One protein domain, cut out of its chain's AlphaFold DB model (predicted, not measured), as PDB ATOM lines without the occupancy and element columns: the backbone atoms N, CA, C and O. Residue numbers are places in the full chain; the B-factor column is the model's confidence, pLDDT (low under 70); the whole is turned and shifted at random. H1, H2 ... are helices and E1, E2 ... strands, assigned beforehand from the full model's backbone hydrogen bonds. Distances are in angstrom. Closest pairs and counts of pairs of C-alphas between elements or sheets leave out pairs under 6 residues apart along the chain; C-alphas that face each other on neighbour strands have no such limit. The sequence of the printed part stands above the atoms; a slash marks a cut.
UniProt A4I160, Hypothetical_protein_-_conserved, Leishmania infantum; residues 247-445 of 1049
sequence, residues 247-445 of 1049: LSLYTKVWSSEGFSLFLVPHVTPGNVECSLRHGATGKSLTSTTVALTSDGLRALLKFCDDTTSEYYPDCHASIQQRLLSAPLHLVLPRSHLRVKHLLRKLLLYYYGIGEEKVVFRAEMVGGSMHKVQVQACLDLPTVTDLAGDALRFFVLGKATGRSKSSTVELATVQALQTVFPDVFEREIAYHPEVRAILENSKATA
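What this domain is: This is residues 247 to 445 of the 1049 residues of the protein "Hypothetical_protein_-_conserved" of Leishmania infantum (UniProt A4I160). Two small three-stranded sheets, E1 E2 E3 and E5 E6 E7, stand end to end as one long twisted wall, with helices packed on one side of it: H2 lies over E2 and E3 of the first sheet with H1 on the same face but beside the strands, and H5 lies over the second sheet, with H4 packed on H5. H3, E4, H6 and H7 make a further row beyond these helices, away from the sheets. The 199 printed residues hold seven named helices and seven named strands, in the order H1 E1 E2 E3 H2 H3 E4 H4 E5 E6 E7 H5 H6 H7; both sheets are antiparallel, in the strand orders given, and the class is mixed. The whole is compact, with a radius of gyration of the C-alphas of 18.3 A and spans of 55 by 40 by 23 A.

How they stand to each other: H1, residues 247 to 255, is on the strongly twisted sheet of E1, 259 to 265, E2, 271 to 278, and E3, 284 to 291; C-alphas 254 and 260 are the closest of H1 and E1, 6.5 A. This sheet is a meander, each strand the antiparallel neighbour of the one before, with N 262 and O 275 at 2.8 A and N 274 and O 288 at 2.8 A. H2, residues 294 to 311, lies on the same face as H1, forming two layers, helices on one face of a sheet; its height over the sheet is 9.4 A. H3, residues 313 to 325, touches H2 at a steep tilt of 54 degrees, closest at C-alphas 309 and 316, 5.3 A. E4, residues 329 to 331, pairs with no named strand. H4, residues 339 to 351, is on the second meander, E5, 358 to 364, E6, 370 to 377, and E7, 393 to 401, with N 361 and O 373 at 2.9 A and N 372 and O 399 at 2.8 A. The hub, H5, residues 404 to 419, is on this sheet too, slantwise to E7 at 47 degrees on the local plane. H5 touches H4 at C-alphas 416 and 343, 6.1 A, and H2 at 419 and 294, 5.4 A. H6, residues 421 to 428, and H5 only just touch, only at the corner, with 3 pairs of C-alphas within 8 A. H7, residues 432 to 438, touches H5 about perpendicular, at 83 degrees, closest at C-alphas 437 and 410, 6.0 A. Every O i to N i+4 pair is within hydrogen-bond range in H2 to H7, and 4 of 5 in H1.

Where its parts are: H1 begins at C-alpha 247 (264.497, 224.820, 266.168), and H7 ends at C-alpha 438 (261.541, 253.631, 272.099). H2 is 26.1 A long, H5 22.0 A, E6 22.5 A, and E2 and E7 22.4 A each. E7 bends by 63 degrees at residue 396.

The domain as a whole: The C-alphas farthest apart, of Asp 314 and Gly 367, are 57.8 A apart. The printed part has no cut; the E6 to E7 link, 15 residues, is long. Mean pLDDT of the printed part is 79.8, with residues 324 to 335 and 379 to 392 among those under 70.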
ATOM      1  N   LEU A 247     265.583 225.572 266.786       86.62
ATOM      2  CA  LEU A 247     264.497 224.820 266.168       86.62
ATOM      3  C   LEU A 247     264.986 223.597 265.375       86.62
ATOM      4  O   LEU A 247     264.409 222.521 265.496       86.62
ATOM      5  N   SER A 248     266.067 223.720 264.599       81.74
ATOM      6  CA  SER A 248     266.609 222.589 263.835       81.74
ATOM      7  C   SER A 248     267.227 221.487 264.701       81.74
ATOM      8  O   SER A 248     267.335 220.350 264.246       81.74
ATOM      9  N   LEU A 249     267.636 221.793 265.939       83.38
ATOM     10  CA  LEU A 249     268.077 220.767 266.886       83.38
ATOM     11  C   LEU A 249     266.909 219.843 267.240       83.38
ATOM     12  O   LEU A 249     267.072 218.628 267.162       83.38
ATOM     13  N   TYR A 250     265.736 220.412 267.532       86.93
ATOM     14  CA  TYR A 250     264.516 219.641 267.786       86.93
ATOM     15  C   TYR A 250     264.056 218.885 266.540       86.93
ATOM     16  O   TYR A 250     263.858 217.672 266.594       86.93
ATOM     17  N   THR A 251     263.975 219.551 265.380       82.00
ATOM     18  CA  THR A 251     263.495 218.876 264.161       82.00
ATOM     19  C   THR A 251     264.410 217.748 263.704       82.00
ATOM     20  O   THR A 251     263.931 216.760 263.145       82.00
ATOM     21  N   LYS A 252     265.716 217.836 263.982       81.68
ATOM     22  CA  LYS A 252     266.661 216.767 263.660       81.68
ATOM     23  C   LYS A 252     266.398 215.491 264.467       81.68
ATOM     24  O   LYS A 252     266.495 214.412 263.887       81.68
ATOM     25  N   VAL A 253     266.029 215.598 265.746       83.70
ATOM     26  CA  VAL A 253     265.675 214.440 266.597       83.70
ATOM     27  C   VAL A 253     264.452 213.711 266.046       83.70
ATOM     28  O   VAL A 253     264.420 212.487 265.981       83.70
ATOM     29  N   TRP A 254     263.456 214.455 265.578       84.98
ATOM     30  CA  TRP A 254     262.245 213.864 265.011       84.98
ATOM     31  C   TRP A 254     262.496 213.232 263.644       84.98
ATOM     32  O   TRP A 254     261.948 212.175 263.332       84.98
ATOM     33  N   SER A 255     263.371 213.850 262.845       80.24
ATOM     34  CA  SER A 255     263.689 213.361 261.505       80.24
ATOM     35  C   SER A 255     264.367 211.986 261.506       80.24
ATOM     36  O   SER A 255     264.150 211.223 260.567       80.24
ATOM     37  N   SER A 256     265.121 211.625 262.557       78.53
ATOM     38  CA  SER A 256     265.679 210.268 262.691       78.53
ATOM     39  C   SER A 256     264.614 209.189 262.884       78.53
ATOM     40  O   SER A 256     264.856 208.042 262.530       78.53
ATOM     41  N   GLU A 257     263.433 209.567 263.368       78.20
ATOM     42  CA  GLU A 257     262.279 208.687 263.596       78.20
ATOM     43  C   GLU A 257     261.204 208.849 262.504       78.20
ATOM     44  O   GLU A 257     260.070 208.408 262.661       78.20
ATOM     45  N   GLY A 258     261.524 209.534 261.399       80.23
ATOM     46  CA  GLY A 258     260.601 209.745 260.279       80.23
ATOM     47  C   GLY A 258     259.500 210.786 260.522       80.23
ATOM     48  O   GLY A 258     258.592 210.913 259.695       80.23
ATOM     49  N   PHE A 259     259.562 211.551 261.616       84.43
ATOM     50  CA  PHE A 259     258.614 212.626 261.918       84.43
ATOM     51  C   PHE A 259     259.079 213.980 261.370       84.43
ATOM     52  O   PHE A 259     260.263 214.315 261.368       84.43
ATOM     53  N   SER A 260     258.117 214.784 260.919       82.17
ATOM     54  CA  SER A 260     258.322 216.144 260.408       82.17
ATOM     55  C   SER A 260     257.242 217.087 260.939       82.17
ATOM     56  O   SER A 260     256.150 216.659 261.324       82.17
ATOM     57  N   LEU A 261     257.573 218.376 261.020       83.40
ATOM     58  CA  LEU A 261     256.695 219.403 261.573       83.40
ATOM     59  C   LEU A 261     255.826 219.980 260.451       83.40
ATOM     60  O   LEU A 261     256.342 220.603 259.534       83.40
ATOM     61  N   PHE A 262     254.513 219.813 260.525       80.29
ATOM     62  CA  PHE A 262     253.562 220.329 259.541       80.29
ATOM     63  C   PHE A 262     252.851 221.575 260.060       80.29
ATOM     64  O   PHE A 262     252.338 221.574 261.179       80.29
ATOM     65  N   LEU A 263     252.764 222.603 259.214       79.13
ATOM     66  CA  LEU A 263     251.988 223.823 259.440       79.13
ATOM     67  C   LEU A 263     250.754 223.795 258.523       79.13
ATOM     68  O   LEU A 263     250.876 223.822 257.304       79.13
ATOM     69  N   VAL A 264     249.551 223.719 259.091       75.46
ATOM     70  CA  VAL A 264     248.288 223.557 258.348       75.46
ATOM     71  C   VAL A 264     247.346 224.739 258.621       75.46
ATOM     72  O   VAL A 264     247.286 225.232 259.746       75.46
ATOM     73  N   PRO A 265     246.629 225.285 257.614       69.93
ATOM     74  CA  PRO A 265     245.575 226.290 257.825       69.93
ATOM     75  C   PRO A 265     244.622 225.858 258.922       69.93
ATOM     76  O   PRO A 265     243.986 224.819 258.781       69.93
ATOM     77  N   HIS A 266     244.496 226.655 259.981       68.79
ATOM     78  CA  HIS A 266     243.415 226.417 260.920       68.79
ATOM     79  C   HIS A 266     242.109 227.027 260.391       68.79
ATOM     80  O   HIS A 266     242.126 227.926 259.549       68.79
ATOM     81  N   VAL A 267     240.965 226.544 260.887       66.58
ATOM     82  CA  VAL A 267     239.631 227.007 260.453       66.58
ATOM     83  C   VAL A 267     239.410 228.481 260.815       66.58
ATOM     84  O   VAL A 267     238.668 229.192 260.142       66.58
ATOM     85  N   THR A 268     240.082 228.966 261.863       70.46
ATOM     86  CA  THR A 268     240.035 230.372 262.272       70.46
ATOM     87  C   THR A 268     241.078 231.211 261.519       70.46
ATOM     88  O   THR A 268     242.268 230.881 261.540       70.46
ATOM     89  N   PRO A 269     240.672 232.322 260.870       69.20
ATOM     90  CA  PRO A 269     241.600 233.180 260.142       69.20
ATOM     91  C   PRO A 269     242.640 233.779 261.097       69.20
ATOM     92  O   PRO A 269     242.298 234.316 262.148       69.20
ATOM     93  N   GLY A 270     243.917 233.695 260.715       75.95
ATOM     94  CA  GLY A 270     245.036 234.202 261.516       75.95
ATOM     95  C   GLY A 270     245.725 233.165 262.409       75.95
ATOM     96  O   GLY A 270     246.730 233.510 263.024       75.95
ATOM     97  N   ASN A 271     245.252 231.914 262.435       83.12
ATOM     98  CA  ASN A 271     245.870 230.815 263.179       83.12
ATOM     99  C   ASN A 271     246.349 229.687 262.249       83.12
ATOM    100  O   ASN A 271     245.803 229.458 261.166       83.12
ATOM    101  N   VAL A 272     247.370 228.960 262.691       82.37
ATOM    102  CA  VAL A 272     247.955 227.799 262.014       82.37
ATOM    103  C   VAL A 272     248.000 226.633 262.989       82.37
ATOM    104  O   VAL A 272     248.450 226.773 264.125       82.37
ATOM    105  N   GLU A 273     247.534 225.474 262.547       84.82
ATOM    106  CA  GLU A 273     247.710 224.226 263.273       84.82
ATOM    107  C   GLU A 273     249.117 223.685 263.003       84.82
ATOM    108  O   GLU A 273     249.512 223.475 261.859       84.82
ATOM    109  N   CYS A 274     249.887 223.478 264.062       84.89
ATOM    110  CA  CYS A 274     251.221 222.901 264.027       84.89
ATOM    111  C   CYS A 274     251.108 221.451 264.498       84.89
ATOM    112  O   CYS A 274     250.642 221.217 265.609       84.89
ATOM    113  N   SER A 275     251.509 220.474 263.685       85.67
ATOM    114  CA  SER A 275     251.407 219.051 264.041       85.67
ATOM    115  C   SER A 275     252.672 218.280 263.693       85.67
ATOM    116  O   SER A 275     253.278 218.520 262.651       85.67
ATOM    117  N   LEU A 276     253.074 217.345 264.554       86.68
ATOM    118  CA  LEU A 276     254.212 216.469 264.290       86.68
ATOM    119  C   LEU A 276     253.726 215.175 263.641       86.68
ATOM    120  O   LEU A 276     253.093 214.363 264.316       86.68
ATOM    121  N   ARG A 277     254.001 214.968 262.349       84.84
ATOM    122  CA  ARG A 277     253.478 213.813 261.601       84.84
ATOM    123  C   ARG A 277     254.586 212.961 261.012       84.84
ATOM    124  O   ARG A 277     255.587 213.471 260.508       84.84
ATOM    125  N   HIS A 278     254.377 211.652 261.048       84.28
ATOM    126  CA  HIS A 278     255.275 210.695 260.419       84.28
ATOM    127  C   HIS A 278     255.083 210.700 258.897       84.28
ATOM    128  O   HIS A 278     253.967 210.493 258.413       84.28
ATOM    129  N   GLY A 279     256.164 210.896 258.139       73.12
ATOM    130  CA  GLY A 279     256.109 211.106 256.687       73.12
ATOM    131  C   GLY A 279     255.505 209.937 255.900       73.12
ATOM    132  O   GLY A 279     254.833 210.162 254.900       73.12
ATOM    133  N   ALA A 280     255.685 208.696 256.369       75.84
ATOM    134  CA  ALA A 280     255.184 207.506 255.670       75.84
ATOM    135  C   ALA A 280     253.802 207.018 256.141       75.84
ATOM    136  O   ALA A 280     253.111 206.336 255.394       75.84
ATOM    137  N   THR A 281     253.398 207.323 257.380       77.75
ATOM    138  CA  THR A 281     252.166 206.760 257.979       77.75
ATOM    139  C   THR A 281     251.092 207.812 258.224       77.75
ATOM    140  O   THR A 281     249.958 207.461 258.533       77.75
ATOM    141  N   GLY A 282     251.434 209.102 258.138       75.53
ATOM    142  CA  GLY A 282     250.529 210.209 258.446       75.53
ATOM    143  C   GLY A 282     250.141 210.314 259.926       75.53
ATOM    144  O   GLY A 282     249.390 211.218 260.288       75.53
ATOM    145  N   LYS A 283     250.646 209.423 260.794       79.01
ATOM    146  CA  LYS A 283     250.322 209.419 262.223       79.01
ATOM    147  C   LYS A 283     250.869 210.688 262.873       79.01
ATOM    148  O   LYS A 283     252.068 210.955 262.790       79.01
ATOM    149  N   SER A 284     249.981 211.452 263.507       83.33
ATOM    150  CA  SER A 284     250.336 212.637 264.289       83.33
ATOM    151  C   SER A 284     250.675 212.224 265.721       83.33
ATOM    152  O   SER A 284     249.892 211.499 266.332       83.33
ATOM    153  N   LEU A 285     251.816 212.665 266.255       82.13
ATOM    154  CA  LEU A 285     252.149 212.495 267.679       82.13
ATOM    155  C   LEU A 285     251.381 213.503 268.528       82.13
ATOM    156  O   LEU A 285     250.732 213.144 269.502       82.13
ATOM    157  N   THR A 286     251.430 214.765 268.115       85.53
ATOM    158  CA  THR A 286     250.864 215.892 268.851       85.53
ATOM    159  C   THR A 286     250.550 217.027 267.879       85.53
ATOM    160  O   THR A 286     251.177 217.139 266.816       85.53
ATOM    161  N   SER A 287     249.540 217.830 268.205       86.46
ATOM    162  CA  SER A 287     249.205 219.049 267.479       86.46
ATOM    163  C   SER A 287     248.853 220.185 268.432       86.46
ATOM    164  O   SER A 287     248.352 219.978 269.536       86.46
ATOM    165  N   THR A 288     249.134 221.410 268.002       87.37
ATOM    166  CA  THR A 288     248.784 222.641 268.709       87.37
ATOM    167  C   THR A 288     248.335 223.706 267.717       87.37
ATOM    168  O   THR A 288     248.647 223.640 266.529       87.37
ATOM    169  N   THR A 289     247.606 224.712 268.189       86.06
ATOM    170  CA  THR A 289     247.183 225.850 267.366       86.06
ATOM    171  C   THR A 289     247.959 227.094 267.766       86.06
ATOM    172  O   THR A 289     248.113 227.409 268.942       86.06
ATOM    173  N   VAL A 290     248.485 227.792 266.764       86.96
ATOM    174  CA  VAL A 290     249.434 228.890 266.939       86.96
ATOM    175  C   VAL A 290     248.979 230.093 266.122       86.96
ATOM    176  O   VAL A 290     248.675 229.971 264.937       86.96
ATOM    177  N   ALA A 291     248.946 231.275 266.735       86.37
ATOM    178  CA  ALA A 291     248.605 232.512 266.037       86.37
ATOM    179  C   ALA A 291     249.724 232.963 265.079       86.37
ATOM    180  O   ALA A 291     250.907 232.783 265.352       86.37
ATOM    181  N   LEU A 292     249.388 233.626 263.972       87.37
ATOM    182  CA  LEU A 292     250.353 234.224 263.032       87.37
ATOM    183  C   LEU A 292     250.954 235.543 263.565       87.37
ATOM    184  O   LEU A 292     251.026 236.557 262.867       87.37
ATOM    185  N   THR A 293     251.395 235.540 264.821       88.64
ATOM    186  CA  THR A 293     251.959 236.683 265.558       88.64
ATOM    187  C   THR A 293     253.331 236.336 266.147       88.64
ATOM    188  O   THR A 293     253.757 235.181 266.108       88.64
ATOM    189  N   SER A 294     254.048 237.319 266.706       88.34
ATOM    190  CA  SER A 294     255.296 237.084 267.454       88.34
ATOM    191  C   SER A 294     255.105 236.101 268.612       88.34
ATOM    192  O   SER A 294     255.947 235.229 268.820       88.34
ATOM    193  N   ASP A 295     253.982 236.195 269.324       87.31
ATOM    194  CA  ASP A 295     253.635 235.272 270.411       87.31
ATOM    195  C   ASP A 295     253.447 233.848 269.906       87.31
ATOM    196  O   ASP A 295     253.941 232.902 270.519       87.31
ATOM    197  N   GLY A 296     252.802 233.693 268.750       87.21
ATOM    198  CA  GLY A 296     252.672 232.386 268.135       87.21
ATOM    199  C   GLY A 296     254.017 231.804 267.703       87.21
ATOM    200  O   GLY A 296     254.296 230.640 267.972       87.21
ATOM    201  N   LEU A 297     254.917 232.610 267.136       89.29
ATOM    202  CA  LEU A 297     256.261 232.133 266.789       89.29
ATOM    203  C   LEU A 297     257.037 231.628 268.026       89.29
ATOM    204  O   LEU A 297     257.769 230.640 267.946       89.29
ATOM    205  N   ARG A 298     256.859 232.259 269.193       90.55
ATOM    206  CA  ARG A 298     257.410 231.757 270.464       90.55
ATOM    207  C   ARG A 298     256.725 230.477 270.929       90.55
ATOM    208  O   ARG A 298     257.411 229.534 271.316       90.55
ATOM    209  N   ALA A 299     255.396 230.430 270.854       88.61
ATOM    210  CA  ALA A 299     254.620 229.244 271.196       88.61
ATOM    211  C   ALA A 299     255.012 228.038 270.332       88.61
ATOM    212  O   ALA A 299     255.053 226.927 270.843       88.61
ATOM    213  N   LEU A 300     255.381 228.254 269.065       88.60
ATOM    214  CA  LEU A 300     255.897 227.209 268.185       88.60
ATOM    215  C   LEU A 300     257.213 226.618 268.703       88.60
ATOM    216  O   LEU A 300     257.331 225.402 268.801       88.60
ATOM    217  N   LEU A 301     258.195 227.456 269.053       88.87
ATOM    218  CA  LEU A 301     259.475 226.960 269.574       88.87
ATOM    219  C   LEU A 301     259.287 226.229 270.908       88.87
ATOM    220  O   LEU A 301     259.890 225.181 271.116       88.87
ATOM    221  N   LYS A 302     258.413 226.756 271.772       89.90
ATOM    222  CA  LYS A 302     258.044 226.106 273.030       89.90
ATOM    223  C   LYS A 302     257.351 224.765 272.794       89.90
ATOM    224  O   LYS A 302     257.713 223.786 273.422       89.90
ATOM    225  N   PHE A 303     256.424 224.693 271.843       90.07
ATOM    226  CA  PHE A 303     255.795 223.436 271.444       90.07
ATOM    227  C   PHE A 303     256.832 222.403 270.997       90.07
ATOM    228  O   PHE A 303     256.725 221.237 271.362       90.07
ATOM    229  N   CYS A 304     257.852 222.816 270.236       88.70
ATOM    230  CA  CYS A 304     258.936 221.921 269.842       88.70
ATOM    231  C   CYS A 304     259.760 221.430 271.041       88.70
ATOM    232  O   CYS A 304     260.118 220.255 271.090       88.70
ATOM    233  N   ASP A 305     260.030 222.308 272.003       90.01
ATOM    234  CA  ASP A 305     260.734 221.969 273.240       90.01
ATOM    235  C   ASP A 305     259.925 220.980 274.098       90.01
ATOM    236  O   ASP A 305     260.394 219.874 274.371       90.01
ATOM    237  N   ASP A 306     258.667 221.320 274.401       90.26
ATOM    238  CA  ASP A 306     257.740 220.515 275.204       90.26
ATOM    239  C   ASP A 306     257.517 219.132 274.562       90.26
ATOM    240  O   ASP A 306     257.688 218.102 275.213       90.26
ATOM    241  N   THR A 307     257.255 219.089 273.250       89.22
ATOM    242  CA  THR A 307     257.069 217.836 272.495       89.22
ATOM    243  C   THR A 307     258.319 216.958 272.539       89.22
ATOM    244  O   THR A 307     258.229 215.740 272.691       89.22
ATOM    245  N   THR A 308     259.511 217.547 272.404       88.75
ATOM    246  CA  THR A 308     260.752 216.764 272.470       88.75
ATOM    247  C   THR A 308     261.004 216.262 273.889       88.75
ATOM    248  O   THR A 308     261.471 215.139 274.044       88.75
ATOM    249  N   SER A 309     260.660 217.041 274.917       90.80
ATOM    250  CA  SER A 309     260.784 216.620 276.316       90.80
ATOM    251  C   SER A 309     259.876 215.434 276.663       90.80
ATOM    252  O   SER A 309     260.302 214.532 277.380       90.80
ATOM    253  N   GLU A 310     258.659 215.401 276.110       90.30
ATOM    254  CA  GLU A 310     257.662 214.367 276.396       90.30
ATOM    255  C   GLU A 310     257.982 213.042 275.693       90.30
ATOM    256  O   GLU A 310     257.949 211.983 276.317       90.30
ATOM    257  N   TYR A 311     258.322 213.090 274.400       87.55
ATOM    258  CA  TYR A 311     258.511 211.877 273.595       87.55
ATOM    259  C   TYR A 311     259.977 211.440 273.454       87.55
ATOM    260  O   TYR A 311     260.231 210.274 273.157       87.55
ATOM    261  N   TYR A 312     260.943 212.339 273.668       88.39
ATOM    262  CA  TYR A 312     262.379 212.088 273.465       88.39
ATOM    263  C   TYR A 312     263.250 212.702 274.586       88.39
ATOM    264  O   TYR A 312     264.136 213.517 274.297       88.39
ATOM    265  N   PRO A 313     263.056 212.311 275.862       87.97
ATOM    266  CA  PRO A 313     263.659 212.985 277.018       87.97
ATOM    267  C   PRO A 313     265.196 212.977 277.012       87.97
ATOM    268  O   PRO A 313     265.814 213.991 277.327       87.97
ATOM    269  N   ASP A 314     265.836 211.884 276.583       84.56
ATOM    270  CA  ASP A 314     267.306 211.800 276.526       84.56
ATOM    271  C   ASP A 314     267.896 212.757 275.478       84.56
ATOM    272  O   ASP A 314     268.910 213.429 275.698       84.56
ATOM    273  N   CYS A 315     267.233 212.853 274.321       85.66
ATOM    274  CA  CYS A 315     267.628 213.773 273.260       85.66
ATOM    275  C   CYS A 315     267.353 215.225 273.662       85.66
ATOM    276  O   CYS A 315     268.177 216.098 273.391       85.66
ATOM    277  N   HIS A 316     266.231 215.481 274.343       90.11
ATOM    278  CA  HIS A 316     265.897 216.785 274.911       90.11
ATOM    279  C   HIS A 316     266.952 217.243 275.918       90.11
ATOM    280  O   HIS A 316     267.502 218.332 275.756       90.11
ATOM    281  N   ALA A 317     267.332 216.390 276.875       82.84
ATOM    282  CA  ALA A 317     268.376 216.691 277.850       82.84
ATOM    283  C   ALA A 317     269.718 217.015 277.173       82.84
ATOM    284  O   ALA A 317     270.392 217.968 277.560       82.84
ATOM    285  N   SER A 318     270.074 216.287 276.108       82.97
ATOM    286  CA  SER A 318     271.268 216.567 275.299       82.97
ATOM    287  C   SER A 318     271.195 217.924 274.586       82.97
ATOM    288  O   SER A 318     272.170 218.681 274.582       82.97
ATOM    289  N   ILE A 319     270.034 218.285 274.026       83.02
ATOM    290  CA  ILE A 319     269.814 219.604 273.410       83.02
ATOM    291  C   ILE A 319     269.917 220.710 274.463       83.02
ATOM    292  O   ILE A 319     270.649 221.676 274.253       83.02
ATOM    293  N   GLN A 320     269.254 220.560 275.608       84.27
ATOM    294  CA  GLN A 320     269.289 221.541 276.692       84.27
ATOM    295  C   GLN A 320     270.701 221.703 277.259       84.27
ATOM    296  O   GLN A 320     271.184 222.823 277.413       84.27
ATOM    297  N   GLN A 321     271.429 220.602 277.465       75.39
ATOM    298  CA  GLN A 321     272.833 220.643 277.874       75.39
ATOM    299  C   GLN A 321     273.702 221.348 276.826       75.39
ATOM    300  O   GLN A 321     274.608 222.106 277.178       75.39
ATOM    301  N   ARG A 322     273.420 221.158 275.533       73.43
ATOM    302  CA  ARG A 322     274.111 221.864 274.447       73.43
ATOM    303  C   ARG A 322     273.826 223.368 274.450       73.43
ATOM    304  O   ARG A 322     274.750 224.147 274.239       73.43
ATOM    305  N   LEU A 323     272.585 223.783 274.699       72.86
ATOM    306  CA  LEU A 323     272.215 225.201 274.796       72.86
ATOM    307  C   LEU A 323     272.829 225.863 276.039       72.86
ATOM    308  O   LEU A 323     273.330 226.982 275.952       72.86
ATOM    309  N   LEU A 324     272.856 225.153 277.170       68.30
ATOM    310  CA  LEU A 324     273.454 225.626 278.421       68.30
ATOM    311  C   LEU A 324     274.982 225.697 278.363       68.30
ATOM    312  O   LEU A 324     275.573 226.606 278.937       68.30
ATOM    313  N   SER A 325     275.628 224.746 277.684       57.90
ATOM    314  CA  SER A 325     277.091 224.732 277.546       57.90
ATOM    315  C   SER A 325     277.613 225.800 276.589       57.90
ATOM    316  O   SER A 325     278.767 226.195 276.726       57.90
ATOM    317  N   ALA A 326     276.775 226.307 275.679       57.76
ATOM    318  CA  ALA A 326     277.140 227.334 274.711       57.76
ATOM    319  C   ALA A 326     276.123 228.498 274.696       57.76
ATOM    320  O   ALA A 326     275.440 228.687 273.680       57.76
ATOM    321  N   PRO A 327     276.021 229.285 275.790       59.36
ATOM    322  CA  PRO A 327     275.054 230.372 275.898       59.36
ATOM    323  C   PRO A 327     275.281 231.432 274.812       59.36
ATOM    324  O   PRO A 327     276.418 231.749 274.450       59.36
ATOM    325  N   LEU A 328     274.182 231.977 274.286       64.08
ATOM    326  CA  LEU A 328     274.213 233.070 273.320       64.08
ATOM    327  C   LEU A 328     274.679 234.351 274.019       64.08
ATOM    328  O   LEU A 328     274.037 234.791 274.966       64.08
ATOM    329  N   HIS A 329     275.747 234.958 273.505       59.32
ATOM    330  CA  HIS A 329     276.183 236.297 273.896       59.32
ATOM    331  C   HIS A 329     276.236 237.218 272.677       59.32
ATOM    332  O   HIS A 329     276.949 236.936 271.703       59.32
ATOM    333  N   LEU A 330     275.496 238.325 272.739       60.31
ATOM    334  CA  LEU A 330     275.489 239.378 271.732       60.31
ATOM    335  C   LEU A 330     276.553 240.428 272.044       60.31
ATOM    336  O   LEU A 330     276.517 241.105 273.070       60.31
ATOM    337  N   VAL A 331     277.468 240.645 271.102       57.93
ATOM    338  CA  VAL A 331     278.395 241.782 271.178       57.93
ATOM    339  C   VAL A 331     277.816 242.931 270.355       57.93
ATOM    340  O   VAL A 331     277.894 242.910 269.128       57.93
ATOM    341  N   LEU A 332     277.206 243.920 271.015       60.99
ATOM    342  CA  LEU A 332     276.597 245.083 270.354       60.99
ATOM    343  C   LEU A 332     277.628 246.205 270.104       60.99
ATOM    344  O   LEU A 332     278.485 246.454 270.957       60.99
ATOM    345  N   PRO A 333     277.574 246.906 268.953       62.25
ATOM    346  CA  PRO A 333     278.420 248.076 268.708       62.25
ATOM    347  C   PRO A 333     278.061 249.214 269.672       62.25
ATOM    348  O   PRO A 333     276.924 249.308 270.103       62.25
ATOM    349  N   ARG A 334     279.012 250.099 270.004       58.65
ATOM    350  CA  ARG A 334     278.751 251.244 270.907       58.65
ATOM    351  C   ARG A 334     277.883 252.343 270.275       58.65
ATOM    352  O   ARG A 334     277.310 253.151 270.998       58.65
ATOM    353  N   SER A 335     277.831 252.388 268.946       59.70
ATOM    354  CA  SER A 335     277.027 253.307 268.140       59.70
ATOM    355  C   SER A 335     276.679 252.667 266.789       59.70
ATOM    356  O   SER A 335     277.321 251.707 266.360       59.70
ATOM    357  N   HIS A 336     275.665 253.203 266.113       71.07
ATOM    358  CA  HIS A 336     275.102 252.743 264.842       71.07
ATOM    359  C   HIS A 336     274.567 251.304 264.883       71.07
ATOM    360  O   HIS A 336     274.852 250.478 264.004       71.07
ATOM    361  N   LEU A 337     273.760 250.996 265.896       72.54
ATOM    362  CA  LEU A 337     273.103 249.710 266.061       72.54
ATOM    363  C   LEU A 337     272.118 249.455 264.913       72.54
ATOM    364  O   LEU A 337     271.041 250.040 264.805       72.54
ATOM    365  N   ARG A 338     272.449 248.479 264.068       80.48
ATOM    366  CA  ARG A 338     271.578 248.042 262.970       80.48
ATOM    367  C   ARG A 338     270.524 247.056 263.474       80.48
ATOM    368  O   ARG A 338     270.633 245.853 263.237       80.48
ATOM    369  N   VAL A 339     269.466 247.561 264.109       86.27
ATOM    370  CA  VAL A 339     268.369 246.756 264.696       86.27
ATOM    371  C   VAL A 339     267.750 245.730 263.735       86.27
ATOM    372  O   VAL A 339     267.448 244.614 264.146       86.27
ATOM    373  N   LYS A 340     267.642 246.034 262.431       88.27
ATOM    374  CA  LYS A 340     267.172 245.061 261.418       88.27
ATOM    375  C   LYS A 340     268.084 243.846 261.289       88.27
ATOM    376  O   LYS A 340     267.612 242.728 261.107       88.27
ATOM    377  N   HIS A 341     269.392 244.084 261.332       81.59
ATOM    378  CA  HIS A 341     270.386 243.027 261.222       81.59
ATOM    379  C   HIS A 341     270.408 242.175 262.488       81.59
ATOM    380  O   HIS A 341     270.423 240.953 262.392       81.59
ATOM    381  N   LEU A 342     270.316 242.818 263.656       82.06
ATOM    382  CA  LEU A 342     270.181 242.137 264.940       82.06
ATOM    383  C   LEU A 342     268.970 241.188 264.946       82.06
ATOM    384  O   LEU A 342     269.129 240.007 265.249       82.06
ATOM    385  N   LEU A 343     267.795 241.664 264.514       88.34
ATOM    386  CA  LEU A 343     266.593 240.828 264.411       88.34
ATOM    387  C   LEU A 343     266.806 239.627 263.483       88.34
ATOM    388  O   LEU A 343     266.490 238.502 263.853       88.34
ATOM    389  N   ARG A 344     267.377 239.849 262.294       86.40
ATOM    390  CA  ARG A 344     267.672 238.769 261.341       86.40
ATOM    391  C   ARG A 344     268.626 237.724 261.912       86.40
ATOM    392  O   ARG A 344     268.404 236.537 261.714       86.40
ATOM    393  N   LYS A 345     269.667 238.145 262.633       80.34
ATOM    394  CA  LYS A 345     270.640 237.228 263.243       80.34
ATOM    395  C   LYS A 345     270.017 236.376 264.340       80.34
ATOM    396  O   LYS A 345     270.275 235.177 264.377       80.34
ATOM    397  N   LEU A 346     269.165 236.967 265.172       85.42
ATOM    398  CA  LEU A 346     268.440 236.227 266.204       85.42
ATOM    399  C   LEU A 346     267.412 235.262 265.602       85.42
ATOM    400  O   LEU A 346     267.345 234.111 266.022       85.42
ATOM    401  N   LEU A 347     266.670 235.681 264.572       88.08
ATOM    402  CA  LEU A 347     265.739 234.800 263.856       88.08
ATOM    403  C   LEU A 347     266.458 233.624 263.183       88.08
ATOM    404  O   LEU A 347     265.976 232.493 263.247       88.08
ATOM    405  N   LEU A 348     267.635 233.862 262.603       84.43
ATOM    406  CA  LEU A 348     268.466 232.802 262.042       84.43
ATOM    407  C   LEU A 348     268.953 231.830 263.128       84.43
ATOM    408  O   LEU A 348     268.891 230.620 262.933       84.43
ATOM    409  N   TYR A 349     269.401 232.340 264.278       83.10
ATOM    410  CA  TYR A 349     269.912 231.514 265.375       83.10
ATOM    411  C   TYR A 349     268.822 230.662 266.045       83.10
ATOM    412  O   TYR A 349     269.003 229.461 266.222       83.10
ATOM    413  N   TYR A 350     267.673 231.240 266.395       86.32
ATOM    414  CA  TYR A 350     266.618 230.492 267.090       86.32
ATOM    415  C   TYR A 350     265.775 229.636 266.141       86.32
ATOM    416  O   TYR A 350     265.494 228.480 266.445       86.32
ATOM    417  N   TYR A 351     265.410 230.175 264.977       87.05
ATOM    418  CA  TYR A 351     264.411 229.567 264.094       87.05
ATOM    419  C   TYR A 351     264.979 229.063 262.765       87.05
ATOM    420  O   TYR A 351     264.283 228.368 262.034       87.05
ATOM    421  N   GLY A 352     266.226 229.392 262.419       79.59
ATOM    422  CA  GLY A 352     266.800 229.039 261.115       79.59
ATOM    423  C   GLY A 352     266.255 229.878 259.959       79.59
ATOM    424  O   GLY A 352     266.432 229.507 258.806       79.59
ATOM    425  N   ILE A 353     265.592 231.000 260.253       84.00
ATOM    426  CA  ILE A 353     264.982 231.860 259.236       84.00
ATOM    427  C   ILE A 353     266.072 232.708 258.567       84.00
ATOM    428  O   ILE A 353     266.721 233.530 259.220       84.00
ATOM    429  N   GLY A 354     266.257 232.513 257.259       76.83
ATOM    430  CA  GLY A 354     267.199 233.272 256.432       76.83
ATOM    431  C   GLY A 354     266.857 234.762 256.324       76.83
ATOM    432  O   GLY A 354     265.714 235.183 256.525       76.83
ATOM    433  N   GLU A 355     267.849 235.594 255.988       80.18
ATOM    434  CA  GLU A 355     267.667 237.053 255.916       80.18
ATOM    435  C   GLU A 355     266.630 237.468 254.856       80.18
ATOM    436  O   GLU A 355     265.910 238.454 255.040       80.18
ATOM    437  N   GLU A 356     266.540 236.701 253.770       78.28
ATOM    438  CA  GLU A 356     265.608 236.851 252.652       78.28
ATOM    439  C   GLU A 356     264.155 236.521 253.015       78.28
ATOM    440  O   GLU A 356     263.233 236.990 252.348       78.28
ATOM    441  N   LYS A 357     263.934 235.771 254.099       82.87
ATOM    442  CA  LYS A 357     262.602 235.391 254.590       82.87
ATOM    443  C   LYS A 357     262.047 236.369 255.632       82.87
ATOM    444  O   LYS A 357     260.913 236.203 256.080       82.87
ATOM    445  N   VAL A 358     262.808 237.411 255.988       87.38
ATOM    446  CA  VAL A 358     262.385 238.496 256.889       87.38
ATOM    447  C   VAL A 358     262.066 239.760 256.085       87.38
ATOM    448  O   VAL A 358     262.961 240.461 255.594       87.38
ATOM    449  N   VAL A 359     260.776 240.078 255.986       88.51
ATOM    450  CA  VAL A 359     260.221 241.163 255.168       88.51
ATOM    451  C   VAL A 359     259.788 242.337 256.049       88.51
ATOM    452  O   VAL A 359     259.064 242.179 257.026       88.51
ATOM    453  N   PHE A 360     260.192 243.550 255.667       91.22
ATOM    454  CA  PHE A 360     259.773 244.797 256.313       91.22
ATOM    455  C   PHE A 360     258.802 245.533 255.383       91.22
ATOM    456  O   PHE A 360     259.239 246.249 254.479       91.22
ATOM    457  N   ARG A 361     257.490 245.349 255.575       87.69
ATOM    458  CA  ARG A 361     256.457 246.026 254.774       87.69
ATOM    459  C   ARG A 361     256.159 247.395 255.363       87.69
ATOM    460  O   ARG A 361     255.910 247.505 256.556       87.69
ATOM    461  N   ALA A 362     256.186 248.431 254.535       87.36
ATOM    462  CA  ALA A 362     255.876 249.796 254.935       87.36
ATOM    463  C   ALA A 362     254.893 250.399 253.932       87.36
ATOM    464  O   ALA A 362     255.233 250.555 252.761       87.36
ATOM    465  N   GLU A 363     253.706 250.750 254.406       87.09
ATOM    466  CA  GLU A 363     252.613 251.330 253.631       87.09
ATOM    467  C   GLU A 363     252.371 252.770 254.085       87.09
ATOM    468  O   GLU A 363     252.551 253.105 255.256       87.09
ATOM    469  N   MET A 364     252.005 253.652 253.159       79.73
ATOM    470  CA  MET A 364     251.610 255.021 253.489       79.73
ATOM    471  C   MET A 364     250.103 255.034 253.762       79.73
ATOM    472  O   MET A 364     249.320 254.647 252.901       79.73
ATOM    473  N   VAL A 365     249.701 255.453 254.959       70.91
ATOM    474  CA  VAL A 365     248.302 255.504 255.399       70.91
ATOM    475  C   VAL A 365     247.936 256.971 255.577       70.91
ATOM    476  O   VAL A 365     248.416 257.585 256.517       70.91
ATOM    477  N   GLY A 366     247.130 257.529 254.666       61.92
ATOM    478  CA  GLY A 366     246.539 258.876 254.762       61.92
ATOM    479  C   GLY A 366     247.511 260.022 255.106       61.92
ATOM    480  O   GLY A 366     247.795 260.298 256.270       61.92
ATOM    481  N   GLY A 367     247.973 260.771 254.100       64.71
ATOM    482  CA  GLY A 367     248.921 261.877 254.299       64.71
ATOM    483  C   GLY A 367     250.367 261.395 254.486       64.71
ATOM    484  O   GLY A 367     250.807 260.491 253.788       64.71
ATOM    485  N   SER A 368     251.123 262.004 255.411       70.46
ATOM    486  CA  SER A 368     252.554 261.714 255.649       70.46
ATOM    487  C   SER A 368     252.805 260.618 256.703       70.46
ATOM    488  O   SER A 368     253.837 260.625 257.376       70.46
ATOM    489  N   MET A 369     251.830 259.744 256.939       73.48
ATOM    490  CA  MET A 369     251.885 258.690 257.951       73.48
ATOM    491  C   MET A 369     252.203 257.346 257.293       73.48
ATOM    492  O   MET A 369     251.693 257.005 256.230       73.48
ATOM    493  N   HIS A 370     253.067 256.572 257.934       82.82
ATOM    494  CA  HIS A 370     253.491 255.251 257.500       82.82
ATOM    495  C   HIS A 370     253.046 254.206 258.516       82.82
ATOM    496  O   HIS A 370     253.323 254.354 259.706       82.82
ATOM    497  N   LYS A 371     252.416 253.130 258.046       87.37
ATOM    498  CA  LYS A 371     252.176 251.899 258.804       87.37
ATOM    499  C   LYS A 371     253.218 250.875 258.381       87.37
ATOM    500  O   LYS A 371     253.412 250.628 257.194       87.37
ATOM    501  N   VAL A 372     253.927 250.311 259.346       89.77
ATOM    502  CA  VAL A 372     254.991 249.337 259.104       89.77
ATOM    503  C   VAL A 372     254.672 248.041 259.820       89.77
ATOM    504  O   VAL A 372     254.219 248.045 260.964       89.77
ATOM    505  N   GLN A 373     254.965 246.936 259.146       91.67
ATOM    506  CA  GLN A 373     254.818 245.587 259.648       91.67
ATOM    507  C   GLN A 373     256.083 244.774 259.353       91.67
ATOM    508  O   GLN A 373     256.549 244.709 258.212       91.67
ATOM    509  N   VAL A 374     256.633 244.139 260.386       91.81
ATOM    510  CA  VAL A 374     257.743 243.187 260.263       91.81
ATOM    511  C   VAL A 374     257.162 241.784 260.172       91.81
ATOM    512  O   VAL A 374     256.374 241.380 261.026       91.81
ATOM    513  N   GLN A 375     257.529 241.060 259.124       91.23
ATOM    514  CA  GLN A 375     257.002 239.742 258.793       91.23
ATOM    515  C   GLN A 375     258.149 238.744 258.629       91.23
ATOM    516  O   GLN A 375     259.178 239.083 258.045       91.23
ATOM    517  N   ALA A 376     257.972 237.516 259.106       89.08
ATOM    518  CA  ALA A 376     258.925 236.431 258.895       89.08
ATOM    519  C   ALA A 376     258.218 235.183 258.370       89.08
ATOM    520  O   ALA A 376     257.134 234.835 258.835       89.08
ATOM    521  N   CYS A 377     258.835 234.530 257.390       83.88
ATOM    522  CA  CYS A 377     258.378 233.256 256.854       83.88
ATOM    523  C   CYS A 377     259.267 232.126 257.373       83.88
ATOM    524  O   CYS A 377     260.493 232.249 257.386       83.88
ATOM    525  N   LEU A 378     258.637 231.042 257.811       77.39
ATOM    526  CA  LEU A 378     259.308 229.864 258.340       77.39
ATOM    527  C   LEU A 378     259.459 228.856 257.199       77.39
ATOM    528  O   LEU A 378     258.490 228.218 256.811       77.39
ATOM    529  N   ASP A 379     260.660 228.774 256.631       66.62
ATOM    530  CA  ASP A 379     260.968 227.920 255.479       66.62
ATOM    531  C   ASP A 379     262.118 226.977 255.851       66.62
ATOM    532  O   ASP A 379     263.296 227.288 255.670       66.62
ATOM    533  N   LEU A 380     261.765 225.868 256.502       61.56
ATOM    534  CA  LEU A 380     262.694 224.817 256.910       61.56
ATOM    535  C   LEU A 380     262.436 223.572 256.052       61.56
ATOM    536  O   LEU A 380     261.282 223.198 255.876       61.56
ATOM    537  N   PRO A 381     263.478 222.849 255.604       54.31
ATOM    538  CA  PRO A 381     263.316 221.651 254.771       54.31
ATOM    539  C   PRO A 381     262.562 220.506 255.471       54.31
ATOM    540  O   PRO A 381     262.068 219.598 254.814       54.31
ATOM    541  N   THR A 382     262.462 220.544 256.801       53.35
ATOM    542  CA  THR A 382     261.670 219.614 257.623       53.35
ATOM    543  C   THR A 382     260.221 220.064 257.845       53.35
ATOM    544  O   THR A 382     259.514 219.431 258.629       53.35
ATOM    545  N   VAL A 383     259.797 221.164 257.216       55.43
ATOM    546  CA  VAL A 383     258.452 221.731 257.321       55.43
ATOM    547  C   VAL A 383     257.779 221.679 255.957       55.43
ATOM    548  O   VAL A 383     258.112 222.432 255.049       55.43
ATOM    549  N   THR A 384     256.839 220.753 255.802       53.27
ATOM    550  CA  THR A 384     256.075 220.561 254.565       53.27
ATOM    551  C   THR A 384     254.731 221.279 254.660       53.27
ATOM    552  O   THR A 384     253.853 220.859 255.414       53.27
ATOM    553  N   ASP A 385     254.563 222.354 253.884       53.27
ATOM    554  CA  ASP A 385     253.262 223.004 253.675       53.27
ATOM    555  C   ASP A 385     252.385 222.095 252.794       53.27
ATOM    556  O   ASP A 385     252.738 221.759 251.664       53.27
ATOM    557  N   LEU A 386     251.235 221.666 253.321       48.31
ATOM    558  CA  LEU A 386     250.354 220.681 252.673       48.31
ATOM    559  C   LEU A 386     249.422 221.270 251.596       48.31
ATOM    560  O   LEU A 386     248.617 220.538 251.026       48.31
ATOM    561  N   ALA A 387     249.512 222.563 251.280       45.72
ATOM    562  CA  ALA A 387     248.681 223.186 250.251       45.72
ATOM    563  C   ALA A 387     249.438 224.310 249.538       45.72
ATOM    564  O   ALA A 387     250.070 225.138 250.186       45.72
ATOM    565  N   GLY A 388     249.349 224.354 248.205       44.35
ATOM    566  CA  GLY A 388     250.017 225.327 247.329       44.35
ATOM    567  C   GLY A 388     249.521 226.776 247.436       44.35
ATOM    568  O   GLY A 388     249.617 227.510 246.456       44.35
ATOM    569  N   ASP A 389     249.005 227.194 248.592       43.07
ATOM    570  CA  ASP A 389     248.454 228.527 248.831       43.07
ATOM    571  C   ASP A 389     249.336 229.336 249.796       43.07
ATOM    572  O   ASP A 389     249.503 228.984 250.960       43.07
ATOM    573  N   ALA A 390     249.879 230.435 249.257       48.30
ATOM    574  CA  ALA A 390     250.557 231.572 249.892       48.30
ATOM    575  C   ALA A 390     251.394 231.312 251.170       48.30
ATOM    576  O   ALA A 390     250.861 231.145 252.267       48.30
ATOM    577  N   LEU A 391     252.725 231.464 251.035       53.09
ATOM    578  CA  LEU A 391     253.713 231.535 252.129       53.09
ATOM    579  C   LEU A 391     253.165 232.303 253.346       53.09
ATOM    580  O   LEU A 391     252.870 233.500 253.267       53.09
ATOM    581  N   ARG A 392     253.039 231.612 254.481       65.87
ATOM    582  CA  ARG A 392     252.449 232.165 255.705       65.87
ATOM    583  C   ARG A 392     253.473 232.969 256.475       65.87
ATOM    584  O   ARG A 392     254.502 232.452 256.908       65.87
ATOM    585  N   PHE A 393     253.179 234.251 256.649       77.20
ATOM    586  CA  PHE A 393     254.045 235.175 257.366       77.20
ATOM    587  C   PHE A 393     253.576 235.352 258.810       77.20
ATOM    588  O   PHE A 393     252.447 235.777 259.053       77.20
ATOM    589  N   PHE A 394     254.474 235.113 259.763       88.08
ATOM    590  CA  PHE A 394     254.301 235.535 261.149       88.08
ATOM    591  C   PHE A 394     254.540 237.035 261.258       88.08
ATOM    592  O   PHE A 394     255.551 237.556 260.778       88.08
ATOM    593  N   VAL A 395     253.615 237.740 261.904       90.25
ATOM    594  CA  VAL A 395     253.711 239.182 262.121       90.25
ATOM    595  C   VAL A 395     254.447 239.453 263.423       90.25
ATOM    596  O   VAL A 395     253.886 239.268 264.500       90.25
ATOM    597  N   LEU A 396     255.692 239.910 263.325       91.26
ATOM    598  CA  LEU A 396     256.575 240.053 264.482       91.26
ATOM    599  C   LEU A 396     256.435 241.403 265.189       91.26
ATOM    600  O   LEU A 396     256.625 241.490 266.393       91.26
ATOM    601  N   GLY A 397     256.115 242.463 264.447       89.14
ATOM    602  CA  GLY A 397     256.001 243.811 265.001       89.14
ATOM    603  C   GLY A 397     255.205 244.738 264.094       89.14
ATOM    604  O   GLY A 397     255.201 244.568 262.870       89.14
ATOM    605  N   LYS A 398     254.524 245.715 264.699       90.87
ATOM    606  CA  LYS A 398     253.716 246.728 264.012       90.87
ATOM    607  C   LYS A 398     253.965 248.091 264.638       90.87
ATOM    608  O   LYS A 398     253.860 248.229 265.848       90.87
ATOM    609  N   ALA A 399     254.209 249.097 263.813       89.18
ATOM    610  CA  ALA A 399     254.258 250.477 264.273       89.18
ATOM    611  C   ALA A 399     253.634 251.404 263.235       89.18
ATOM    612  O   ALA A 399     253.634 251.117 262.034       89.18
ATOM    613  N   THR A 400     253.136 252.544 263.695       85.07
ATOM    614  CA  THR A 400     252.715 253.648 262.833       85.07
ATOM    615  C   THR A 400     253.525 254.889 263.162       85.07
ATOM    616  O   THR A 400     253.973 255.075 264.289       85.07
ATOM    617  N   GLY A 401     253.789 255.741 262.184       81.19
ATOM    618  CA  GLY A 401     254.579 256.935 262.446       81.19
ATOM    619  C   GLY A 401     254.826 257.786 261.222       81.19
ATOM    620  O   GLY A 401     254.539 257.402 260.095       81.19
ATOM    621  N   ARG A 402     255.392 258.963 261.452       74.21
ATOM    622  CA  ARG A 402     255.567 260.025 260.449       74.21
ATOM    623  C   ARG A 402     256.801 259.834 259.571       74.21
ATOM    624  O   ARG A 402     256.942 260.495 258.554       74.21
ATOM    625  N   SER A 403     257.726 258.975 259.991       83.13
ATOM    626  CA  SER A 403     258.984 258.713 259.296       83.13
ATOM    627  C   SER A 403     259.086 257.233 258.992       83.13
ATOM    628  O   SER A 403     259.124 256.426 259.916       83.13
ATOM    629  N   LYS A 404     259.197 256.865 257.710       85.61
ATOM    630  CA  LYS A 404     259.358 255.462 257.308       85.61
ATOM    631  C   LYS A 404     260.526 254.793 258.042       85.61
ATOM    632  O   LYS A 404     260.375 253.657 258.472       85.61
ATOM    633  N   SER A 405     261.664 255.470 258.218       86.90
ATOM    634  CA  SER A 405     262.822 254.882 258.913       86.90
ATOM    635  C   SER A 405     262.534 254.642 260.393       86.90
ATOM    636  O   SER A 405     262.655 253.510 260.849       86.90
ATOM    637  N   SER A 406     262.059 255.665 261.107       86.43
ATOM    638  CA  SER A 406     261.781 255.586 262.547       86.43
ATOM    639  C   SER A 406     260.648 254.610 262.866       86.43
ATOM    640  O   SER A 406     260.725 253.877 263.847       86.43
ATOM    641  N   THR A 407     259.613 254.541 262.023       87.27
ATOM    642  CA  THR A 407     258.529 253.564 262.183       87.27
ATOM    643  C   THR A 407     259.033 252.139 261.963       87.27
ATOM    644  O   THR A 407     258.650 251.234 262.702       87.27
ATOM    645  N   VAL A 408     259.926 251.919 260.989       90.77
ATOM    646  CA  VAL A 408     260.537 250.599 260.789       90.77
ATOM    647  C   VAL A 408     261.445 250.223 261.954       90.77
ATOM    648  O   VAL A 408     261.393 249.079 262.398       90.77
ATOM    649  N   GLU A 409     262.253 251.146 262.462       90.73
ATOM    650  CA  GLU A 409     263.102 250.910 263.634       90.73
ATOM    651  C   GLU A 409     262.271 250.531 264.856       90.73
ATOM    652  O   GLU A 409     262.549 249.499 265.463       90.73
ATOM    653  N   LEU A 410     261.201 251.278 265.151       91.27
ATOM    654  CA  LEU A 410     260.316 250.975 266.274       91.27
ATOM    655  C   LEU A 410     259.648 249.604 266.117       91.27
ATOM    656  O   LEU A 410     259.720 248.790 267.034       91.27
ATOM    657  N   ALA A 411     259.080 249.298 264.945       91.42
ATOM    658  CA  ALA A 411     258.479 247.985 264.689       91.42
ATOM    659  C   ALA A 411     259.503 246.840 264.823       91.42
ATOM    660  O   ALA A 411     259.161 245.745 265.265       91.42
ATOM    661  N   THR A 412     260.767 247.091 264.463       92.85
ATOM    662  CA  THR A 412     261.863 246.116 264.590       92.85
ATOM    663  C   THR A 412     262.271 245.916 266.048       92.85
ATOM    664  O   THR A 412     262.467 244.779 266.470       92.85
ATOM    665  N   VAL A 413     262.384 246.993 266.829       91.45
ATOM    666  CA  VAL A 413     262.683 246.926 268.269       91.45
ATOM    667  C   VAL A 413     261.561 246.211 269.017       91.45
ATOM    668  O   VAL A 413     261.837 245.361 269.856       91.45
ATOM    669  N   GLN A 414     260.304 246.463 268.660       90.36
ATOM    670  CA  GLN A 414     259.170 245.734 269.226       90.36
ATOM    671  C   GLN A 414     259.176 244.254 268.855       90.36
ATOM    672  O   GLN A 414     258.877 243.414 269.701       90.36
ATOM    673  N   ALA A 415     259.546 243.917 267.617       92.42
ATOM    674  CA  ALA A 415     259.734 242.526 267.219       92.42
ATOM    675  C   ALA A 415     260.844 241.853 268.044       92.42
ATOM    676  O   ALA A 415     260.658 240.738 268.513       92.42
ATOM    677  N   LEU A 416     261.968 242.537 268.283       90.66
ATOM    678  CA  LEU A 416     263.033 242.039 269.161       90.66
ATOM    679  C   LEU A 416     262.530 241.806 270.592       90.66
ATOM    680  O   LEU A 416     262.748 240.731 271.140       90.66
ATOM    681  N   GLN A 417     261.826 242.786 271.161       91.59
ATOM    682  CA  GLN A 417     261.309 242.731 272.527       91.59
ATOM    683  C   GLN A 417     260.275 241.616 272.719       91.59
ATOM    684  O   GLN A 417     260.282 240.935 273.739       91.59
ATOM    685  N   THR A 418     259.385 241.419 271.746       88.16
ATOM    686  CA  THR A 418     258.306 240.427 271.856       88.16
ATOM    687  C   THR A 418     258.755 239.018 271.503       88.16
ATOM    688  O   THR A 418     258.340 238.081 272.173       88.16
ATOM    689  N   VAL A 419     259.603 238.838 270.485       90.46
ATOM    690  CA  VAL A 419     260.056 237.503 270.053       90.46
ATOM    691  C   VAL A 419     261.173 236.972 270.957       90.46
ATOM    692  O   VAL A 419     261.210 235.774 271.225       90.46
ATOM    693  N   PHE A 420     262.050 237.841 271.468       90.52
ATOM    694  CA  PHE A 420     263.211 237.455 272.278       90.52
ATOM    695  C   PHE A 420     263.261 238.222 273.609       90.52
ATOM    696  O   PHE A 420     264.229 238.944 273.843       90.52
ATOM    697  N   PRO A 421     262.250 238.094 274.489       88.42
ATOM    698  CA  PRO A 421     262.146 238.915 275.697       88.42
ATOM    699  C   PRO A 421     263.370 238.780 276.611       88.42
ATOM    700  O   PRO A 421     263.953 239.790 276.990       88.42
ATOM    701  N   ASP A 422     263.835 237.552 276.868       81.96
ATOM    702  CA  ASP A 422     264.968 237.312 277.770       81.96
ATOM    703  C   ASP A 422     266.277 237.909 277.236       81.96
ATOM    704  O   ASP A 422     267.036 238.535 277.974       81.96
ATOM    705  N   VAL A 423     266.536 237.744 275.935       81.66
ATOM    706  CA  VAL A 423     267.722 238.314 275.273       81.66
ATOM    707  C   VAL A 423     267.604 239.834 275.203       81.66
ATOM    708  O   VAL A 423     268.587 240.551 275.391       81.66
ATOM    709  N   PHE A 424     266.396 240.345 274.955       85.21
ATOM    710  CA  PHE A 424     266.150 241.771 274.869       85.21
ATOM    711  C   PHE A 424     266.404 242.460 276.204       85.21
ATOM    712  O   PHE A 424     267.176 243.414 276.246       85.21
ATOM    713  N   GLU A 425     265.812 241.965 277.289       82.55
ATOM    714  CA  GLU A 425     265.990 242.534 278.624       82.55
ATOM    715  C   GLU A 425     267.434 242.421 279.107       82.55
ATOM    716  O   GLU A 425     267.967 243.397 279.625       82.55
ATOM    717  N   ARG A 426     268.092 241.273 278.900       73.38
ATOM    718  CA  ARG A 426     269.453 241.048 279.410       73.38
ATOM    719  C   ARG A 426     270.530 241.770 278.608       73.38
ATOM    720  O   ARG A 426     271.474 242.279 279.206       73.38
ATOM    721  N   GLU A 427     270.416 241.816 277.279       73.07
ATOM    722  CA  GLU A 427     271.533 242.222 276.413       73.07
ATOM    723  C   GLU A 427     271.239 243.434 275.505       73.07
ATOM    724  O   GLU A 427     272.178 244.120 275.106       73.07
ATOM    725  N   ILE A 428     269.973 243.755 275.187       77.31
ATOM    726  CA  ILE A 428     269.628 244.772 274.161       77.31
ATOM    727  C   ILE A 428     269.040 246.062 274.759       77.31
ATOM    728  O   ILE A 428     269.376 247.159 274.306       77.31
ATOM    729  N   ALA A 429     268.177 245.966 275.772       81.06
ATOM    730  CA  ALA A 429     267.353 247.067 276.284       81.06
ATOM    731  C   ALA A 429     268.166 248.253 276.838       81.06
ATOM    732  O   ALA A 429     267.707 249.398 276.844       81.06
ATOM    733  N   TYR A 430     269.392 247.995 277.294       77.06
ATOM    734  CA  TYR A 430     270.285 249.012 277.851       77.06
ATOM    735  C   TYR A 430     271.041 249.818 276.786       77.06
ATOM    736  O   TYR A 430     271.691 250.807 277.127       77.06
ATOM    737  N   HIS A 431     270.955 249.443 275.505       78.49
ATOM    738  CA  HIS A 431     271.653 250.152 274.440       78.49
ATOM    739  C   HIS A 431     271.051 251.559 274.219       78.49
ATOM    740  O   HIS A 431     269.836 251.678 274.023       78.49
ATOM    741  N   PRO A 432     271.865 252.636 274.185       77.60
ATOM    742  CA  PRO A 432     271.370 254.017 274.133       77.60
ATOM    743  C   PRO A 432     270.490 254.293 272.908       77.60
ATOM    744  O   PRO A 432     269.466 254.956 273.019       77.60
ATOM    745  N   GLU A 433     270.830 253.725 271.749       82.05
ATOM    746  CA  GLU A 433     270.014 253.888 270.538       82.05
ATOM    747  C   GLU A 433     268.671 253.154 270.609       82.05
ATOM    748  O   GLU A 433     267.694 253.628 270.042       82.05
ATOM    749  N   VAL A 434     268.579 252.033 271.337       84.02
ATOM    750  CA  VAL A 434     267.302 251.321 271.515       84.02
ATOM    751  C   VAL A 434     266.371 252.147 272.396       84.02
ATOM    752  O   VAL A 434     265.202 252.310 272.050       84.02
ATOM    753  N   ARG A 435     266.897 252.748 273.472       83.81
ATOM    754  CA  ARG A 435     266.146 253.716 274.287       83.81
ATOM    755  C   ARG A 435     265.701 254.917 273.461       83.81
ATOM    756  O   ARG A 435     264.521 255.246 273.468       83.81
ATOM    757  N   ALA A 436     266.603 255.489 272.663       84.42
ATOM    758  CA  ALA A 436     266.271 256.601 271.779       84.42
ATOM    759  C   ALA A 436     265.166 256.242 270.768       84.42
ATOM    760  O   ALA A 436     264.305 257.074 270.502       84.42
ATOM    761  N   ILE A 437     265.155 255.017 270.224       84.83
ATOM    762  CA  ILE A 437     264.089 254.539 269.327       84.83
ATOM    763  C   ILE A 437     262.756 254.395 270.079       84.83
ATOM    764  O   ILE A 437     261.732 254.829 269.556       84.83
ATOM    765  N   LEU A 438     262.753 253.817 271.286       83.06
ATOM    766  CA  LEU A 438     261.541 253.631 272.099       83.06
ATOM    767  C   LEU A 438     260.934 254.960 272.573       83.06
ATOM    768  O   LEU A 438     259.714 255.097 272.627       83.06
ATOM    769  N   GLU A 439     261.770 255.954 272.862       80.17
ATOM    770  CA  GLU A 439     261.359 257.302 273.277       80.17
ATOM    771  C   GLU A 439     261.028 258.217 272.078       80.17
ATOM    772  O   GLU A 439     260.544 259.345 272.235       80.17
ATOM    773  N   ASN A 440     261.254 257.751 270.843       79.53
ATOM    774  CA  ASN A 440     261.073 258.557 269.644       79.53
ATOM    775  C   ASN A 440     259.592 258.790 269.309       79.53
ATOM    776  O   ASN A 440     258.942 258.033 268.595       79.53
ATOM    777  N   SER A 441     259.113 259.966 269.684       70.10
ATOM    778  CA  SER A 441     257.815 260.558 269.314       70.10
ATOM    779  C   SER A 441     257.478 260.679 267.808       70.10
ATOM    780  O   SER A 441     256.444 261.263 267.458       70.10
ATOM    781  N   LYS A 442     258.335 260.232 266.879       73.68
ATOM    782  CA  LYS A 442     258.024 260.154 265.435       73.68
ATOM    783  C   LYS A 442     257.280 258.872 265.054       73.68
ATOM    784  O   LYS A 442     256.705 258.848 263.963       73.68
ATOM    785  N   ALA A 443     257.276 257.853 265.909       73.18
ATOM    786  CA  ALA A 443     256.561 256.601 265.698       73.18
ATOM    787  C   ALA A 443     255.912 256.112 267.000       73.18
ATOM    788  O   ALA A 443     256.350 256.454 268.093       73.18
ATOM    789  N   THR A 444     254.846 255.331 266.878       76.63
ATOM    790  CA  THR A 444     254.083 254.776 267.993       76.63
ATOM    791  C   THR A 444     253.688 253.332 267.715       76.63
ATOM    792  O   THR A 444     253.414 252.956 266.576       76.63
ATOM    793  N   ALA A 445     253.598 252.544 268.785       71.90
ATOM    794  CA  ALA A 445     253.075 251.177 268.776       71.90
ATOM    795  C   ALA A 445     251.588 251.093 268.394       71.90
ATOM    796  O   ALA A 445     251.113 250.062 267.928       71.90
TER     797      ALA A 445